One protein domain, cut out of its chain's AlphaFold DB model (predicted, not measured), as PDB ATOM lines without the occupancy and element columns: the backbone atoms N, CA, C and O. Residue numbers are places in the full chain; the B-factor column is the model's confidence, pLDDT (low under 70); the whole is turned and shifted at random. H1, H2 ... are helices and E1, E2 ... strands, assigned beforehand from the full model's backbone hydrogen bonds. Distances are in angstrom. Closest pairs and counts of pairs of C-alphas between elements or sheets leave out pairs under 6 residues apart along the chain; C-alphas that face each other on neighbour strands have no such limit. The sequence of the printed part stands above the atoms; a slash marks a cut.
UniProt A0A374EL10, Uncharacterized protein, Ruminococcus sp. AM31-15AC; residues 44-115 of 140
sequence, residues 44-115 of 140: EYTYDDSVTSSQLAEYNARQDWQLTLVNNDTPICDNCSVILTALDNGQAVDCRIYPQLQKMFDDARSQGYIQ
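Overview. This is residues 44 to 115 of the 140 residues of an uncharacterized protein of Ruminococcus sp. AM31-15AC (UniProt A0A374EL10). Little regular structure is present: a small two-strand hairpin, E1 and E2, lies in the middle, H2 reaches away from it as an arm, and short H1 lies toward the other end. Between H1 and E1 a wide loop swings out, and its residues 69 to 75 stick out. The printed part has 72 residues, with H1, E1, E2 and H2 in that order, of mixed class with 27 residues in named elements; it is loose, radius of gyration of the C-alphas 14.9 A, spanning 40 by 35 by 25 A.

Along the chain. H1, residues 53 to 60, begins at C-alpha 53 (-31.861, -40.758, 10.678) and is 10.4 A long. E1 is residues 84 to 86, 6.4 A, and E2 residues 92 to 94, 7.1 A. H2, residues 98 to 110, runs 18.1 A to C-alpha 110 (-59.846, -31.453, 0.045).

Arrangement. The hairpin E1 and E2 is antiparallel at 146 degrees, with N 85 and O 93 within hydrogen-bond range at 2.7 A. The closest C-alphas of E1 and H2, Thr 85 and Tyr 98, are 7.4 A apart. H1 is apart from E2 and H2. In H1 and H2 every O i to N i+4 pair is within hydrogen-bond range.

Size, cuts and confidence. The printed part has no cut. The link H1 to E1 is long, 23 residues. Residues 44 to 51 and 115 have pLDDT under 70.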
ATOM      1  N   GLU A  44     -33.720 -22.583  24.558       32.53
ATOM      2  CA  GLU A  44     -32.578 -22.823  23.734       32.53
ATOM      3  C   GLU A  44     -33.089 -23.956  22.870       32.53
ATOM      4  O   GLU A  44     -33.233 -25.097  23.304       32.53
ATOM      5  N   TYR A  45     -33.591 -23.572  21.696       36.50
ATOM      6  CA  TYR A  45     -33.953 -24.485  20.657       36.50
ATOM      7  C   TYR A  45     -32.582 -24.962  20.241       36.50
ATOM      8  O   TYR A  45     -31.954 -24.384  19.356       36.50
ATOM      9  N   THR A  46     -32.054 -25.927  20.991       33.75
ATOM     10  CA  THR A  46     -30.916 -26.707  20.574       33.75
ATOM     11  C   THR A  46     -31.435 -27.413  19.339       33.75
ATOM     12  O   THR A  46     -32.114 -28.435  19.406       33.75
ATOM     13  N   TYR A  47     -31.235 -26.746  18.206       43.09
ATOM     14  CA  TYR A  47     -31.455 -27.293  16.892       43.09
ATOM     15  C   TYR A  47     -30.346 -28.319  16.744       43.09
ATOM     16  O   TYR A  47     -29.234 -28.006  16.321       43.09
ATOM     17  N   ASP A  48     -30.603 -29.508  17.278       46.91
ATOM     18  CA  ASP A  48     -29.656 -30.600  17.230       46.91
ATOM     19  C   ASP A  48     -29.664 -31.155  15.805       46.91
ATOM     20  O   ASP A  48     -30.349 -32.119  15.474       46.91
ATOM     21  N   ASP A  49     -28.915 -30.485  14.934       54.06
ATOM     22  CA  ASP A  49     -28.692 -30.881  13.541       54.06
ATOM     23  C   ASP A  49     -27.864 -32.186  13.450       54.06
ATOM     24  O   ASP A  49     -27.573 -32.676  12.361       54.06
ATOM     25  N   SER A  50     -27.472 -32.770  14.597       58.22
ATOM     26  CA  SER A  50     -26.730 -34.030  14.687       58.22
ATOM     27  C   SER A  50     -27.610 -35.274  14.866       58.22
ATOM     28  O   SER A  50     -27.083 -36.392  14.884       58.22
ATOM     29  N   VAL A  51     -28.943 -35.125  14.938       62.97
ATOM     30  CA  VAL A  51     -29.855 -36.277  15.027       62.97
ATOM     31  C   VAL A  51     -29.732 -37.129  13.762       62.97
ATOM     32  O   VAL A  51     -30.181 -36.770  12.673       62.97
ATOM     33  N   THR A  52     -29.149 -38.314  13.913       72.56
ATOM     34  CA  THR A  52     -28.994 -39.274  12.818       72.56
ATOM     35  C   THR A  52     -30.362 -39.854  12.442       72.56
ATOM     36  O   THR A  52     -31.204 -40.086  13.311       72.56
ATOM     37  N   SER A  53     -30.593 -40.174  11.162       72.75
ATOM     38  CA  SER A  53     -31.861 -40.758  10.678       72.75
ATOM     39  C   SER A  53     -32.330 -41.987  11.472       72.75
ATOM     40  O   SER A  53     -33.529 -42.225  11.590       72.75
ATOM     41  N   SER A  54     -31.400 -42.761  12.039       74.88
ATOM     42  CA  SER A  54     -31.686 -43.889  12.931       74.88
ATOM     43  C   SER A  54     -32.265 -43.455  14.283       74.88
ATOM     44  O   SER A  54     -33.246 -44.039  14.735       74.88
ATOM     45  N   GLN A  55     -31.714 -42.410  14.902       77.12
ATOM     46  CA  GLN A  55     -32.202 -41.849  16.166       77.12
ATOM     47  C   GLN A  55     -33.571 -41.189  15.984       77.12
ATOM     48  O   GLN A  55     -34.451 -41.355  16.823       77.12
ATOM     49  N   LEU A  56     -33.781 -40.501  14.856       76.94
ATOM     50  CA  LEU A  56     -35.085 -39.940  14.506       76.94
ATOM     51  C   LEU A  56     -36.136 -41.045  14.311       76.94
ATOM     52  O   LEU A  56     -37.266 -40.913  14.778       76.94
ATOM     53  N   ALA A  57     -35.771 -42.149  13.653       77.06
ATOM     54  CA  ALA A  57     -36.661 -43.294  13.476       77.06
ATOM     55  C   ALA A  57     -37.032 -43.952  14.815       77.06
ATOM     56  O   ALA A  57     -38.205 -44.239  15.046       77.06
ATOM     57  N   GLU A  58     -36.065 -44.140  15.716       81.12
ATOM     58  CA  GLU A  58     -36.312 -44.681  17.057       81.12
ATOM     59  C   GLU A  58     -37.180 -43.740  17.904       81.12
ATOM     60  O   GLU A  58     -38.127 -44.178  18.559       81.12
ATOM     61  N   TYR A  59     -36.912 -42.435  17.853       82.31
ATOM     62  CA  TYR A  59     -37.716 -41.420  18.528       82.31
ATOM     63  C   TYR A  59     -39.170 -41.425  18.037       82.31
ATOM     64  O   TYR A  59     -40.101 -41.417  18.847       82.31
ATOM     65  N   ASN A  60     -39.365 -41.514  16.717       79.12
ATOM     66  CA  ASN A  60     -40.682 -41.599  16.089       79.12
ATOM     67  C   ASN A  60     -41.413 -42.919  16.377       79.12
ATOM     68  O   ASN A  60     -42.638 -42.961  16.296       79.12
ATOM     69  N   ALA A  61     -40.692 -43.986  16.731       81.31
ATOM     70  CA  ALA A  61     -41.279 -45.275  17.085       81.31
ATOM     71  C   ALA A  61     -41.844 -45.322  18.518       81.31
ATOM     72  O   ALA A  61     -42.561 -46.264  18.854       81.31
ATOM     73  N   ARG A  62     -41.555 -44.328  19.371       81.56
ATOM     74  CA  ARG A  62     -42.100 -44.251  20.739       81.56
ATOM     75  C   ARG A  62     -43.602 -43.936  20.696       81.56
ATOM     76  O   ARG A  62     -44.007 -43.011  19.996       81.56
ATOM     77  N   GLN A  63     -44.417 -44.665  21.465       74.62
ATOM     78  CA  GLN A  63     -45.894 -44.618  21.389       74.62
ATOM     79  C   GLN A  63     -46.610 -44.187  22.686       74.62
ATOM     80  O   GLN A  63     -47.835 -44.210  22.729       74.62
ATOM     81  N   ASP A  64     -45.874 -43.762  23.718       81.88
ATOM     82  CA  ASP A  64     -46.465 -43.436  25.031       81.88
ATOM     83  C   ASP A  64     -46.533 -41.928  25.326       81.88
ATOM     84  O   ASP A  64     -47.042 -41.496  26.357       81.88
ATOM     85  N   TRP A  65     -46.014 -41.094  24.427       85.62
ATOM     86  CA  TRP A  65     -45.888 -39.651  24.650       85.62
ATOM     87  C   TRP A  65     -47.203 -38.892  24.425       85.62
ATOM     88  O   TRP A  65     -47.390 -37.813  24.989       85.62
ATOM     89  N   GLN A  66     -48.120 -39.445  23.628       87.31
ATOM     90  CA  GLN A  66     -49.358 -38.801  23.180       87.31
ATOM     91  C   GLN A  66     -50.331 -38.509  24.329       87.31
ATOM     92  O   GLN A  66     -51.147 -37.597  24.221       87.31
ATOM     93  N   LEU A  67     -50.256 -39.280  25.419       88.81
ATOM     94  CA  LEU A  67     -51.151 -39.180  26.576       88.81
ATOM     95  C   LEU A  67     -50.464 -38.566  27.804       88.81
ATOM     96  O   LEU A  67     -50.926 -38.740  28.932       88.81
ATOM     97  N   THR A  68     -49.365 -37.838  27.595       87.50
ATOM     98  CA  THR A  68     -48.686 -37.107  28.670       87.50
ATOM     99  C   THR A  68     -49.626 -36.043  29.246       87.50
ATOM    100  O   THR A  68     -50.005 -35.097  28.555       87.50
ATOM    101  N   LEU A  69     -50.004 -36.185  30.521       89.44
ATOM    102  CA  LEU A  69     -50.860 -35.224  31.212       89.44
ATOM    103  C   LEU A  69     -50.047 -34.005  31.650       89.44
ATOM    104  O   LEU A  69     -49.182 -34.105  32.519       89.44
ATOM    105  N   VAL A  70     -50.390 -32.844  31.103       90.12
ATOM    106  CA  VAL A  70     -49.796 -31.567  31.500       90.12
ATOM    107  C   VAL A  70     -50.885 -30.654  32.049       90.12
ATOM    108  O   VAL A  70     -51.829 -30.305  31.340       90.12
ATOM    109  N   ASN A  71     -50.763 -30.266  33.316       92.88
ATOM    110  CA  ASN A  71     -51.640 -29.296  33.968       92.88
ATOM    111  C   ASN A  71     -50.876 -28.537  35.078       92.88
ATOM    112  O   ASN A  71     -49.651 -28.586  35.142       92.88
ATOM    113  N   ASN A  72     -51.584 -27.786  35.926       93.31
ATOM    114  CA  ASN A  72     -50.956 -27.030  37.016       93.31
ATOM    115  C   ASN A  72     -50.306 -27.928  38.087       93.31
ATOM    116  O   ASN A  72     -49.311 -27.539  38.693       93.31
ATOM    117  N   ASP A  73     -50.861 -29.120  38.298       93.00
ATOM    118  CA  ASP A  73     -50.423 -30.097  39.295       93.00
ATOM    119  C   ASP A  73     -49.418 -31.111  38.702       93.00
ATOM    120  O   ASP A  73     -48.637 -31.716  39.432       93.00
ATOM    121  N   THR A  74     -49.396 -31.261  37.373       90.00
ATOM    122  CA  THR A  74     -48.425 -32.033  36.587       90.00
ATOM    123  C   THR A  74     -47.740 -31.123  35.555       90.00
ATOM    124  O   THR A  74     -48.113 -31.119  34.377       90.00
ATOM    125  N   PRO A  75     -46.764 -30.297  35.980       87.62
ATOM    126  CA  PRO A  75     -46.081 -29.374  35.083       87.62
ATOM    127  C   PRO A  75     -45.257 -30.113  34.022       87.62
ATOM    128  O   PRO A  75     -44.936 -31.295  34.151       87.62
ATOM    129  N   ILE A  76     -44.892 -29.383  32.967       87.06
ATOM    130  CA  ILE A  76     -43.975 -29.884  31.939       87.06
ATOM    131  C   ILE A  76     -42.642 -30.246  32.602       87.06
ATOM    132  O   ILE A  76     -42.110 -29.480  33.399       87.06
ATOM    133  N   CYS A  77     -42.107 -31.413  32.257       81.62
ATOM    134  CA  CYS A  77     -40.770 -31.849  32.641       81.62
ATOM    135  C   CYS A  77     -39.697 -30.859  32.159       81.62
ATOM    136  O   CYS A  77     -39.583 -30.602  30.961       81.62
ATOM    137  N   ASP A  78     -38.863 -30.373  33.081       77.75
ATOM    138  CA  ASP A  78     -37.830 -29.361  32.804       77.75
ATOM    139  C   ASP A  78     -36.763 -29.810  31.788       77.75
ATOM    140  O   ASP A  78     -36.101 -28.983  31.167       77.75
ATOM    141  N   ASN A  79     -36.577 -31.120  31.610       78.38
ATOM    142  CA  ASN A  79     -35.516 -31.716  30.793       78.38
ATOM    143  C   ASN A  79     -36.038 -32.660  29.699       78.38
ATOM    144  O   ASN A  79     -35.299 -33.517  29.206       78.38
ATOM    145  N   CYS A  80     -37.309 -32.535  29.316       75.38
ATOM    146  CA  CYS A  80     -37.843 -33.338  28.227       75.38
ATOM    147  C   CYS A  80     -37.251 -32.911  26.883       75.38
ATOM    148  O   CYS A  80     -37.519 -31.822  26.382       75.38
ATOM    149  N   SER A  81     -36.468 -33.808  26.283       76.81
ATOM    150  CA  SER A  81     -35.941 -33.630  24.932       76.81
ATOM    151  C   SER A  81     -37.042 -33.894  23.903       76.81
ATOM    152  O   SER A  81     -37.583 -35.005  23.807       76.81
ATOM    153  N   VAL A  82     -37.392 -32.851  23.149       83.06
ATOM    154  CA  VAL A  82     -38.357 -32.914  22.051       83.06
ATOM    155  C   VAL A  82     -37.655 -32.565  20.750       83.06
ATOM    156  O   VAL A  82     -36.990 -31.537  20.661       83.06
ATOM    157  N   ILE A  83     -37.832 -33.410  19.735       83.88
ATOM    158  CA  ILE A  83     -37.334 -33.134  18.387       83.88
ATOM    159  C   ILE A  83     -38.412 -32.356  17.635       83.88
ATOM    160  O   ILE A  83     -39.553 -32.805  17.518       83.88
ATOM    161  N   LEU A  84     -38.053 -31.175  17.133       85.69
ATOM    162  CA  LEU A  84     -38.986 -30.260  16.487       85.69
ATOM    163  C   LEU A  84     -38.814 -30.252  14.964       85.69
ATOM    164  O   LEU A  84     -37.711 -30.325  14.436       85.69
ATOM    165  N   THR A  85     -39.927 -30.122  14.251       82.75
ATOM    166  CA  THR A  85     -40.002 -29.808  12.824       82.75
ATOM    167  C   THR A  85     -40.469 -28.366  12.668       82.75
ATOM    168  O   THR A  85     -41.555 -28.005  13.130       82.75
ATOM    169  N   ALA A  86     -39.640 -27.539  12.034       83.38
ATOM    170  CA  ALA A  86     -39.981 -26.161  11.713       83.38
ATOM    171  C   ALA A  86     -41.003 -26.100  10.567       83.38
ATOM    172  O   ALA A  86     -40.927 -26.855   9.599       83.38
ATOM    173  N   LEU A  87     -41.954 -25.184  10.693       81.50
ATOM    174  CA  LEU A  87     -42.975 -24.861   9.704       81.50
ATOM    175  C   LEU A  87     -42.594 -23.561   8.985       81.50
ATOM    176  O   LEU A  87     -41.963 -22.675   9.561       81.50
ATOM    177  N   ASP A  88     -43.070 -23.400   7.750       77.94
ATOM    178  CA  ASP A  88     -42.770 -22.232   6.906       77.94
ATOM    179  C   ASP A  88     -43.244 -20.890   7.503       77.94
ATOM    180  O   ASP A  88     -42.781 -19.822   7.109       77.94
ATOM    181  N   ASN A  89     -44.169 -20.925   8.465       76.19
ATOM    182  CA  ASN A  89     -44.687 -19.747   9.162       76.19
ATOM    183  C   ASN A  89     -43.845 -19.332  10.388       76.19
ATOM    184  O   ASN A  89     -44.285 -18.482  11.164       76.19
ATOM    185  N   GLY A  90     -42.673 -19.940  10.591       82.12
ATOM    186  CA  GLY A  90     -41.793 -19.667  11.730       82.12
ATOM    187  C   GLY A  90     -42.234 -20.325  13.041       82.12
ATOM    188  O   GLY A  90     -41.655 -20.042  14.086       82.12
ATOM    189  N   GLN A  91     -43.250 -21.191  13.011       85.75
ATOM    190  CA  GLN A  91     -43.624 -22.036  14.146       85.75
ATOM    191  C   GLN A  91     -42.885 -23.375  14.077       85.75
ATOM    192  O   GLN A  91     -42.340 -23.745  13.041       85.75
ATOM    193  N   ALA A  92     -42.880 -24.127  15.173       84.38
ATOM    194  CA  ALA A  92     -42.311 -25.466  15.213       84.38
ATOM    195  C   ALA A  92     -43.247 -26.415  15.958       84.38
ATOM    196  O   ALA A  92     -43.938 -26.015  16.897       84.38
ATOM    197  N   VAL A  93     -43.273 -27.667  15.522       86.81
ATOM    198  CA  VAL A  93     -44.098 -28.735  16.095       86.81
ATOM    199  C   VAL A  93     -43.243 -29.951  16.397       86.81
ATOM    200  O   VAL A  93     -42.194 -30.123  15.791       86.81
ATOM    201  N   ASP A  94     -43.683 -30.816  17.307       88.19
ATOM    202  CA  ASP A  94     -43.043 -32.119  17.515       88.19
ATOM    203  C   ASP A  94     -43.012 -32.907  16.191       88.19
ATOM    204  O   ASP A  94     -44.030 -33.026  15.498       88.19
ATOM    205  N   CYS A  95     -41.850 -33.444  15.816       85.44
ATOM    206  CA  CYS A  95     -41.695 -34.160  14.550       85.44
ATOM    207  C   CYS A  95     -42.635 -35.370  14.437       85.44
ATOM    208  O   CYS A  95     -43.050 -35.736  13.335       85.44
ATOM    209  N   ARG A  96     -43.035 -35.956  15.572       87.75
ATOM    210  CA  ARG A  96     -43.900 -37.141  15.638       87.75
ATOM    211  C   ARG A  96     -45.342 -36.844  15.236       87.75
ATOM    212  O   ARG A  96     -45.998 -37.719  14.673       87.75
ATOM    213  N   ILE A  97     -45.838 -35.621  15.467       87.94
ATOM    214  CA  ILE A  97     -47.201 -35.231  15.052       87.94
ATOM    215  C   ILE A  97     -47.273 -34.810  13.585       87.94
ATOM    216  O   ILE A  97     -48.358 -34.819  13.002       87.94
ATOM    217  N   TYR A  98     -46.142 -34.438  12.979       87.19
ATOM    218  CA  TYR A  98     -46.114 -33.805  11.662       87.19
ATOM    219  C   TYR A  98     -46.846 -34.607  10.566       87.19
ATOM    220  O   TYR A  98     -47.661 -34.008   9.860       87.19
ATOM    221  N   PRO A  99     -46.689 -35.944  10.444       86.00
ATOM    222  CA  PRO A  99     -47.419 -36.715   9.431       86.00
ATOM    223  C   PRO A  99     -48.945 -36.660   9.600       86.00
ATOM    224  O   PRO A  99     -49.683 -36.556   8.620       86.00
ATOM    225  N   GLN A 100     -49.431 -36.710  10.844       86.94
ATOM    226  CA  GLN A 100     -50.864 -36.667  11.152       86.94
ATOM    227  C   GLN A 100     -51.430 -35.257  10.958       86.94
ATOM    228  O   GLN A 100     -52.520 -35.096  10.408       86.94
ATOM    229  N   LEU A 101     -50.664 -34.236  11.348       89.06
ATOM    230  CA  LEU A 101     -51.014 -32.832  11.160       89.06
ATOM    231  C   LEU A 101     -51.090 -32.469   9.670       89.06
ATOM    232  O   LEU A 101     -52.046 -31.829   9.235       89.06
ATOM    233  N   GLN A 102     -50.124 -32.932   8.873       87.44
ATOM    234  CA  GLN A 102     -50.117 -32.755   7.423       87.44
ATOM    235  C   GLN A 102     -51.360 -33.389   6.789       87.44
ATOM    236  O   GLN A 102     -52.059 -32.725   6.025       87.44
ATOM    237  N   LYS A 103     -51.689 -34.629   7.176       86.62
ATOM    238  CA  LYS A 103     -52.898 -35.314   6.704       86.62
ATOM    239  C   LYS A 103     -54.172 -34.551   7.076       86.62
ATOM    240  O   LYS A 103     -55.042 -34.387   6.230       86.62
ATOM    241  N   MET A 104     -54.275 -34.048   8.308       88.75
ATOM    242  CA  MET A 104     -55.413 -33.234   8.747       88.75
ATOM    243  C   MET A 104     -55.579 -31.984   7.873       88.75
ATOM    244  O   MET A 104     -56.694 -31.663   7.462       88.75
ATOM    245  N   PHE A 105     -54.483 -31.294   7.544       86.88
ATOM    246  CA  PHE A 105     -54.541 -30.140   6.648       86.88
ATOM    247  C   PHE A 105     -54.890 -30.522   5.210       86.88
ATOM    248  O   PHE A 105     -55.660 -29.807   4.573       86.88
ATOM    249  N   ASP A 106     -54.374 -31.635   4.693       86.06
ATOM    250  CA  ASP A 106     -54.713 -32.129   3.355       86.06
ATOM    251  C   ASP A 106     -56.196 -32.529   3.249       86.06
ATOM    252  O   ASP A 106     -56.867 -32.158   2.283       86.06
ATOM    253  N   ASP A 107     -56.744 -33.180   4.277       87.56
ATOM    254  CA  ASP A 107     -58.165 -33.536   4.369       87.56
ATOM    255  C   ASP A 107     -59.062 -32.293   4.513       87.56
ATOM    256  O   ASP A 107     -60.164 -32.240   3.962       87.56
ATOM    257  N   ALA A 108     -58.601 -31.264   5.226       85.88
ATOM    258  CA  ALA A 108     -59.325 -30.002   5.349       85.88
ATOM    259  C   ALA A 108     -59.289 -29.181   4.046       85.88
ATOM    260  O   ALA A 108     -60.279 -28.535   3.694       85.88
ATOM    261  N   ARG A 109     -58.176 -29.232   3.300       84.81
ATOM    262  CA  ARG A 109     -58.054 -28.637   1.957       84.81
ATOM    263  C   ARG A 109     -58.954 -29.344   0.949       84.81
ATOM    264  O   ARG A 109     -59.610 -28.667   0.164       84.81
ATOM    265  N   SER A 110     -59.014 -30.677   0.977       87.69
ATOM    266  CA  SER A 110     -59.846 -31.453   0.045       87.69
ATOM    267  C   SER A 110     -61.343 -31.192   0.237       87.69
ATOM    268  O   SER A 110     -62.094 -31.181  -0.734       87.69
ATOM    269  N   GLN A 111     -61.758 -30.899   1.471       89.31
ATOM    270  CA  GLN A 111     -63.129 -30.521   1.818       89.31
ATOM    271  C   GLN A 111     -63.409 -29.015   1.674       89.31
ATOM    272  O   GLN A 111     -64.531 -28.574   1.904       89.31
ATOM    273  N   GLY A 112     -62.409 -28.211   1.294       84.44
ATOM    274  CA  GLY A 112     -62.561 -26.769   1.094       84.44
ATOM    275  C   GLY A 112     -62.659 -25.937   2.380       84.44
ATOM    276  O   GLY A 112     -62.958 -24.750   2.296       84.44
ATOM    277  N   TYR A 113     -62.383 -26.508   3.558       82.12
ATOM    278  CA  TYR A 113     -62.404 -25.776   4.835       82.12
ATOM    279  C   TYR A 113     -61.247 -24.787   4.982       82.12
ATOM    280  O   TYR A 113     -61.356 -23.801   5.708       82.12
ATOM    281  N   ILE A 114     -60.122 -25.053   4.314       74.00
ATOM    282  CA  ILE A 114     -58.928 -24.212   4.369       74.00
ATOM    283  C   ILE A 114     -58.627 -23.695   2.967       74.00
ATOM    284  O   ILE A 114     -58.114 -24.421   2.115       74.00
ATOM    285  N   GLN A 115     -58.907 -22.411   2.744       57.56
ATOM    286  CA  GLN A 115     -58.540 -21.700   1.524       57.56
ATOM    287  C   GLN A 115     -57.182 -21.014   1.718       57.56
ATOM    288  O   GLN A 115     -57.094 -19.809   1.932       57.56
TER     289      GLN A 115